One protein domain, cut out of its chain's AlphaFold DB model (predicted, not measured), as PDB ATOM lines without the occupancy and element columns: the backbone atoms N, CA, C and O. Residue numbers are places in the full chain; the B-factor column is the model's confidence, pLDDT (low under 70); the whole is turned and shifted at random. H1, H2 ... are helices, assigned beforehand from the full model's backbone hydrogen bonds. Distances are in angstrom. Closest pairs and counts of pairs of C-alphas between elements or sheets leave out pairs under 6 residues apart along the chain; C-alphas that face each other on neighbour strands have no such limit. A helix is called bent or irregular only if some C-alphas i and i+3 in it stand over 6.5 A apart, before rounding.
ATOM      1  N   LEU A  82     191.847  56.730 134.349       76.88
ATOM      2  CA  LEU A  82     192.094  57.916 133.523       76.88
ATOM      3  C   LEU A  82     190.900  58.891 133.524       76.88
ATOM      4  O   LEU A  82     191.085  60.104 133.505       76.88
ATOM      5  N   PHE A  83     189.672  58.375 133.627       79.38
ATOM      6  CA  PHE A  83     188.441  59.170 133.622       79.38
ATOM      7  C   PHE A  83     187.962  59.571 135.020       79.38
ATOM      8  O   PHE A  83     186.907  60.184 135.171       79.38
ATOM      9  N   LYS A  84     188.757  59.314 136.064       76.75
ATOM     10  CA  LYS A  84     188.419  59.694 137.444       76.75
ATOM     11  C   LYS A  84     188.206  61.206 137.614       76.75
ATOM     12  O   LYS A  84     187.403  61.620 138.450       76.75
ATOM     13  N   GLY A  85     188.865  62.023 136.787       81.69
ATOM     14  CA  GLY A  85     188.658  63.474 136.735       81.69
ATOM     15  C   GLY A  85     187.244  63.883 136.307       81.69
ATOM     16  O   GLY A  85     186.728  64.881 136.810       81.69
ATOM     17  N   ILE A  86     186.575  63.081 135.468       85.94
ATOM     18  CA  ILE A  86     185.207  63.354 134.995       85.94
ATOM     19  C   ILE A  86     184.225  63.323 136.167       85.94
ATOM     20  O   ILE A  86     183.414  64.233 136.310       85.94
ATOM     21  N   GLY A  87     184.344  62.337 137.061       84.75
ATOM     22  CA  GLY A  87     183.498  62.254 138.256       84.75
ATOM     23  C   GLY A  87     183.654  63.455 139.190       84.75
ATOM     24  O   GLY A  87     182.668  63.936 139.744       84.75
ATOM     25  N   CYS A  88     184.876  63.979 139.339       85.94
ATOM     26  CA  CYS A  88     185.121  65.201 140.108       85.94
ATOM     27  C   CYS A  88     184.485  66.426 139.432       85.94
ATOM     28  O   CYS A  88     183.771  67.190 140.082       85.94
ATOM     29  N   GLY A  89     184.663  66.559 138.114       89.88
ATOM     30  CA  GLY A  89     184.045  67.622 137.319       89.88
ATOM     31  C   GLY A  89     182.517  67.609 137.402       89.88
ATOM     32  O   GLY A  89     181.915  68.650 137.651       89.88
ATOM     33  N   MET A  90     181.891  66.434 137.294       88.81
ATOM     34  CA  MET A  90     180.440  66.270 137.448       88.81
ATOM     35  C   MET A  90     179.944  66.790 138.804       88.81
ATOM     36  O   MET A  90     178.939  67.501 138.857       88.81
ATOM     37  N   MET A  91     180.659  66.497 139.898       89.94
ATOM     38  CA  MET A  91     180.298  66.990 141.236       89.94
ATOM     39  C   MET A  91     180.423  68.514 141.348       89.94
ATOM     40  O   MET A  91     179.521  69.158 141.882       89.94
ATOM     41  N   ILE A  92     181.502  69.099 140.816       93.44
ATOM     42  CA  ILE A  92     181.720  70.554 140.831       93.44
ATOM     43  C   ILE A  92     180.642  71.270 140.012       93.44
ATOM     44  O   ILE A  92     180.040  72.228 140.494       93.44
ATOM     45  N   ILE A  93     180.354  70.786 138.801       93.19
ATOM     46  CA  ILE A  93     179.316  71.361 137.936       93.19
ATOM     47  C   ILE A  93     177.958  71.288 138.638       93.19
ATOM     48  O   ILE A  93     177.259  72.293 138.712       93.19
ATOM     49  N   THR A  94     177.613  70.136 139.221       92.19
ATOM     50  CA  THR A  94     176.347  69.963 139.953       92.19
ATOM     51  C   THR A  94     176.239  70.931 141.132       92.19
ATOM     52  O   THR A  94     175.175  71.502 141.367       92.19
ATOM     53  N   PHE A  95     177.339  71.168 141.850       93.69
ATOM     54  CA  PHE A  95     177.375  72.131 142.948       93.69
ATOM     55  C   PHE A  95     177.124  73.565 142.465       93.69
ATOM     56  O   PHE A  95     176.238  74.237 142.992       93.69
ATOM     57  N   VAL A  96     177.838  74.013 141.429       94.81
ATOM     58  CA  VAL A  96     177.641  75.352 140.843       94.81
ATOM     59  C   VAL A  96     176.205  75.516 140.343       94.81
ATOM     60  O   VAL A  96     175.583  76.553 140.577       94.81
ATOM     61  N   VAL A  97     175.660  74.473 139.710       92.00
ATOM     62  CA  VAL A  97     174.281  74.455 139.221       92.00
ATOM     63  C   VAL A  97     173.279  74.614 140.361       92.00
ATOM     64  O   VAL A  97     172.385  75.457 140.296       92.00
ATOM     65  N   SER A  98     173.469  73.868 141.446       91.81
ATOM     66  CA  SER A  98     172.610  73.928 142.629       91.81
ATOM     67  C   SER A  98     172.553  75.329 143.255       91.81
ATOM     68  O   SER A  98     171.471  75.802 143.619       91.81
ATOM     69  N   VAL A  99     173.690  76.033 143.326       94.50
ATOM     70  CA  VAL A  99     173.760  77.380 143.920       94.50
ATOM     71  C   VAL A  99     172.888  78.375 143.152       94.50
ATOM     72  O   VAL A  99     172.048  79.043 143.759       94.50
ATOM     73  N   TYR A 100     173.027  78.458 141.823       90.94
ATOM     74  CA  TYR A 100     172.224  79.418 141.058       90.94
ATOM     75  C   TYR A 100     170.745  79.009 140.995       90.94
ATOM     76  O   TYR A 100     169.870  79.874 141.053       90.94
ATOM     77  N   TYR A 101     170.437  77.708 140.913       90.50
ATOM     78  CA  TYR A 101     169.045  77.249 140.896       90.50
ATOM     79  C   TYR A 101     168.333  77.566 142.211       90.50
ATOM     80  O   TYR A 101     167.181  77.993 142.183       90.50
ATOM     81  N   THR A 102     169.015  77.431 143.350       92.81
ATOM     82  CA  THR A 102     168.448  77.769 144.666       92.81
ATOM     83  C   THR A 102     168.075  79.251 144.752       92.81
ATOM     84  O   THR A 102     167.014  79.589 145.276       92.81
ATOM     85  N   MET A 103     168.890  80.140 144.175       94.00
ATOM     86  CA  MET A 103     168.587  81.574 144.099       94.00
ATOM     87  C   MET A 103     167.317  81.852 143.283       94.00
ATOM     88  O   MET A 103     166.441  82.588 143.738       94.00
ATOM     89  N   ILE A 104     167.177  81.213 142.116       91.56
ATOM     90  CA  ILE A 104     165.974  81.339 141.279       91.56
ATOM     91  C   ILE A 104     164.745  80.804 142.023       91.56
ATOM     92  O   ILE A 104     163.707  81.464 142.039       91.56
ATOM     93  N   MET A 105     164.865  79.654 142.692       90.69
ATOM     94  CA  MET A 105     163.782  79.098 143.509       90.69
ATOM     95  C   MET A 105     163.368  80.064 144.629       90.69
ATOM     96  O   MET A 105     162.174  80.286 144.840       90.69
ATOM     97  N   GLY A 106     164.330  80.718 145.285       93.12
ATOM     98  CA  GLY A 106     164.061  81.761 146.277       93.12
ATOM     99  C   GLY A 106     163.238  82.921 145.710       93.12
ATOM    100  O   GLY A 106     162.246  83.330 146.316       93.12
ATOM    101  N   TRP A 107     163.578  83.403 144.513       92.06
ATOM    102  CA  TRP A 107     162.782  84.428 143.833       92.06
ATOM    103  C   TRP A 107     161.382  83.943 143.471       92.06
ATOM    104  O   TRP A 107     160.420  84.677 143.686       92.06
ATOM    105  N   THR A 108     161.231  82.711 142.976       91.06
ATOM    106  CA  THR A 108     159.896  82.178 142.654       91.06
ATOM    107  C   THR A 108     158.997  82.097 143.883       91.06
ATOM    108  O   THR A 108     157.832  82.475 143.796       91.06
ATOM    109  N   LEU A 109     159.533  81.696 145.041       92.25
ATOM    110  CA  LEU A 109     158.782  81.678 146.297       92.25
ATOM    111  C   LEU A 109     158.422  83.093 146.760       92.25
ATOM    112  O   LEU A 109     157.295  83.315 147.189       92.25
ATOM    113  N   TYR A 110     159.338  84.054 146.623       88.81
ATOM    114  CA  TYR A 110     159.069  85.459 146.938       88.81
ATOM    115  C   TYR A 110     157.949  86.053 146.065       88.81
ATOM    116  O   TYR A 110     157.027  86.684 146.577       88.81
ATOM    117  N   TYR A 111     157.974  85.820 144.750       86.31
ATOM    118  CA  TYR A 111     156.895  86.270 143.863       86.31
ATOM    119  C   TYR A 111     155.586  85.503 144.094       86.31
ATOM    120  O   TYR A 111     154.505  86.084 143.967       86.31
ATOM    121  N   LEU A 112     155.658  84.227 144.481       90.50
ATOM    122  CA  LEU A 112     154.487  83.434 144.846       90.50
ATOM    123  C   LEU A 112     153.797  84.005 146.090       90.50
ATOM    124  O   LEU A 112     152.583  84.189 146.072       90.50
ATOM    125  N   THR A 113     154.547  84.343 147.143       87.94
ATOM    126  CA  THR A 113     153.950  84.935 148.351       87.94
ATOM    127  C   THR A 113     153.337  86.305 148.071       87.94
ATOM    128  O   THR A 113     152.240  86.591 148.548       87.94
ATOM    129  N   MET A 114     153.976  87.115 147.222       83.31
ATOM    130  CA  MET A 114     153.435  88.402 146.770       83.31
ATOM    131  C   MET A 114     152.181  88.263 145.891       83.31
ATOM    132  O   MET A 114     151.362  89.179 145.854       83.31
ATOM    133  N   SER A 115     151.989  87.119 145.221       86.88
ATOM    134  CA  SER A 115     150.809  86.856 144.378       86.88
ATOM    135  C   SER A 115     149.527  86.613 145.179       86.88
ATOM    136  O   SER A 115     148.439  86.737 144.625       86.88
ATOM    137  N   PHE A 116     149.624  86.293 146.473       87.06
ATOM    138  CA  PHE A 116     148.452  86.167 147.349       87.06
ATOM    139  C   PHE A 116     147.921  87.519 147.850       87.06
ATOM    140  O   PHE A 116     146.867  87.570 148.483       87.06
ATOM    141  N   SER A 117     148.628  88.618 147.573       80.19
ATOM    142  CA  SER A 117     148.137  89.966 147.854       80.19
ATOM    143  C   SER A 117     147.042  90.358 146.857       80.19
ATOM    144  O   SER A 117     147.159  90.104 145.659       80.19
ATOM    145  N   SER A 118     145.981  91.018 147.331       74.12
ATOM    146  CA  SER A 118     144.842  91.439 146.495       74.12
ATOM    147  C   SER A 118     145.219  92.457 145.416       74.12
ATOM    148  O   SER A 118     144.548  92.552 144.388       74.12
ATOM    149  N   LYS A 119     146.302  93.208 145.635       75.38
ATOM    150  CA  LYS A 119     146.920  94.090 144.647       75.38
ATOM    151  C   LYS A 119     148.334  93.609 144.369       75.38
ATOM    152  O   LYS A 119     149.141  93.479 145.291       75.38
ATOM    153  N   LEU A 120     148.616  93.343 143.096       80.31
ATOM    154  CA  LEU A 120     149.916  92.843 142.666       80.31
ATOM    155  C   LEU A 120     150.912  94.011 142.575       80.31
ATOM    156  O   LEU A 120     150.657  94.962 141.833       80.31
ATOM    157  N   PRO A 121     152.059  93.948 143.272       73.88
ATOM    158  CA  PRO A 121     152.974  95.084 143.378       73.88
ATOM    159  C   PRO A 121     153.604  95.485 142.037       73.88
ATOM    160  O   PRO A 121     153.872  96.657 141.818       73.88
ATOM    161  N   TRP A 122     153.785  94.554 141.097       78.19
ATOM    162  CA  TRP A 122     154.338  94.852 139.764       78.19
ATOM    163  C   TRP A 122     153.339  95.492 138.789       78.19
ATOM    164  O   TRP A 122     153.737  95.897 137.699       78.19
ATOM    165  N   VAL A 123     152.057  95.576 139.151       77.75
ATOM    166  CA  VAL A 123     151.025  96.265 138.356       77.75
ATOM    167  C   VAL A 123     150.877  97.724 138.802       77.75
ATOM    168  O   VAL A 123     150.436  98.572 138.027       77.75
ATOM    169  N   GLU A 124     151.269  98.052 140.035       71.94
ATOM    170  CA  GLU A 124     151.173  99.416 140.547       71.94
ATOM    171  C   GLU A 124     152.320 100.304 140.030       71.94
ATOM    172  O   GLU A 124     153.501 100.070 140.289       71.94
ATOM    173  N   HIS A 125     151.958 101.404 139.359       63.03
ATOM    174  CA  HIS A 125     152.897 102.435 138.892       63.03
ATOM    175  C   HIS A 125     153.770 103.034 140.017       63.03
ATOM    176  O   HIS A 125     154.880 103.500 139.756       63.03
ATOM    177  N   SER A 126     153.303 103.010 141.271       60.09
ATOM    178  CA  SER A 126     154.031 103.482 142.461       60.09
ATOM    179  C   SER A 126     155.234 102.601 142.822       60.09
ATOM    180  O   SER A 126     156.271 103.122 143.245       60.09
ATOM    181  N   PHE A 127     155.133 101.283 142.625       61.38
ATOM    182  CA  PHE A 127     156.214 100.331 142.894       61.38
ATOM    183  C   PHE A 127     157.345 100.475 141.864       61.38
ATOM    184  O   PHE A 127     158.520 100.488 142.219       61.38
ATOM    185  N   ILE A 128     156.981 100.704 140.596       60.22
ATOM    186  CA  ILE A 128     157.922 100.933 139.487       60.22
ATOM    187  C   ILE A 128     158.749 102.212 139.719       60.22
ATOM    188  O   ILE A 128     159.968 102.221 139.528       60.22
ATOM    189  N   ASN A 129     158.111 103.284 140.201       55.38
ATOM    190  CA  ASN A 129     158.786 104.564 140.437       55.38
ATOM    191  C   ASN A 129     159.724 104.524 141.660       55.38
ATOM    192  O   ASN A 129     160.798 105.119 141.652       55.38
ATOM    193  N   SER A 130     159.368 103.765 142.702       59.56
ATOM    194  CA  SER A 130     160.190 103.617 143.916       59.56
ATOM    195  C   SER A 130     161.371 102.640 143.762       59.56
ATOM    196  O   SER A 130     162.305 102.672 144.573       59.56
ATOM    197  N   THR A 131     161.393 101.821 142.703       58.50
ATOM    198  CA  THR A 131     162.586 101.067 142.275       58.50
ATOM    199  C   THR A 131     163.537 101.878 141.393       58.50
ATOM    200  O   THR A 131     164.741 101.666 141.479       58.50
ATOM    201  N   HIS A 132     163.044 102.839 140.604       53.78
ATOM    202  CA  HIS A 132     163.892 103.679 139.742       53.78
ATOM    203  C   HIS A 132     164.652 104.785 140.500       53.78
ATOM    204  O   HIS A 132     165.740 105.157 140.080       53.78
ATOM    205  N   ILE A 133     164.128 105.275 141.631       50.09
ATOM    206  CA  ILE A 133     164.728 106.389 142.401       50.09
ATOM    207  C   ILE A 133     165.854 105.925 143.356       50.09
ATOM    208  O   ILE A 133     166.583 106.743 143.904       50.09
ATOM    209  N   ARG A 134     166.048 104.613 143.557       50.94
ATOM    210  CA  ARG A 134     167.091 104.074 144.460       50.94
ATOM    211  C   ARG A 134     168.422 103.710 143.787       50.94
ATOM    212  O   ARG A 134     169.321 103.245 144.483       50.94
ATOM    213  N   TYR A 135     168.559 103.926 142.478       47.75
ATOM    214  CA  TYR A 135     169.780 103.625 141.711       47.75
ATOM    215  C   TYR A 135     170.425 104.859 141.054       47.75
ATOM    216  O   TYR A 135     171.184 104.712 140.096       47.75
ATOM    217  N   SER A 136     170.141 106.059 141.559       40.22
ATOM    218  CA  SER A 136     170.761 107.320 141.125       40.22
ATOM    219  C   SER A 136     171.311 108.091 142.310       40.22
ATOM    220  O   SER A 136     170.573 108.158 143.319       40.22
TER     221      SER A 136
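Overview. This is residues 82 to 136 of the 136 residues of the protein "Transporter" of Biomphalaria glabrata (UniProt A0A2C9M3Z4). One long helix, H1, makes the length of this model; past its far end the chain turns aside through a link to a short helix, H2, and a short tail, which together give a flat, open L. The printed part has 55 residues, with two named helices, H1 then H2, no named strand, and the class all helix. It is extended, with a radius of gyration of the C-alphas of 19.4 A and spans of 60 by 31 by 10 A.

Along the chain. Find C-alpha 82 at (192.094, 57.916, 133.523); from there H1, residues 82 to 115, runs 51.6 A to C-alpha 115 at (150.809, 86.856, 144.378). H1 is irregular: C-alphas 82 and 85 are 7.3 A apart. Look next for H2, residues 125 to 132, which ends at C-alpha 132 at (163.892, 103.679, 139.742).

Arrangement. H1 and H2 are apart, joined by a short link of 9 residues. Residues 82 to 110 of H1 stand free, as do residues 123 to 136. In H2 every O i to N i+4 pair is within hydrogen-bond range; in H1, 27 of 30 are.

Size, cuts and confidence. The C-alphas of Leu 82 and Ser 126, the two farthest apart, are 60.0 A apart. The printed part has no cut and ends at Ser 136, the chain's last residue. Residues 125 to 136 have pLDDT under 70.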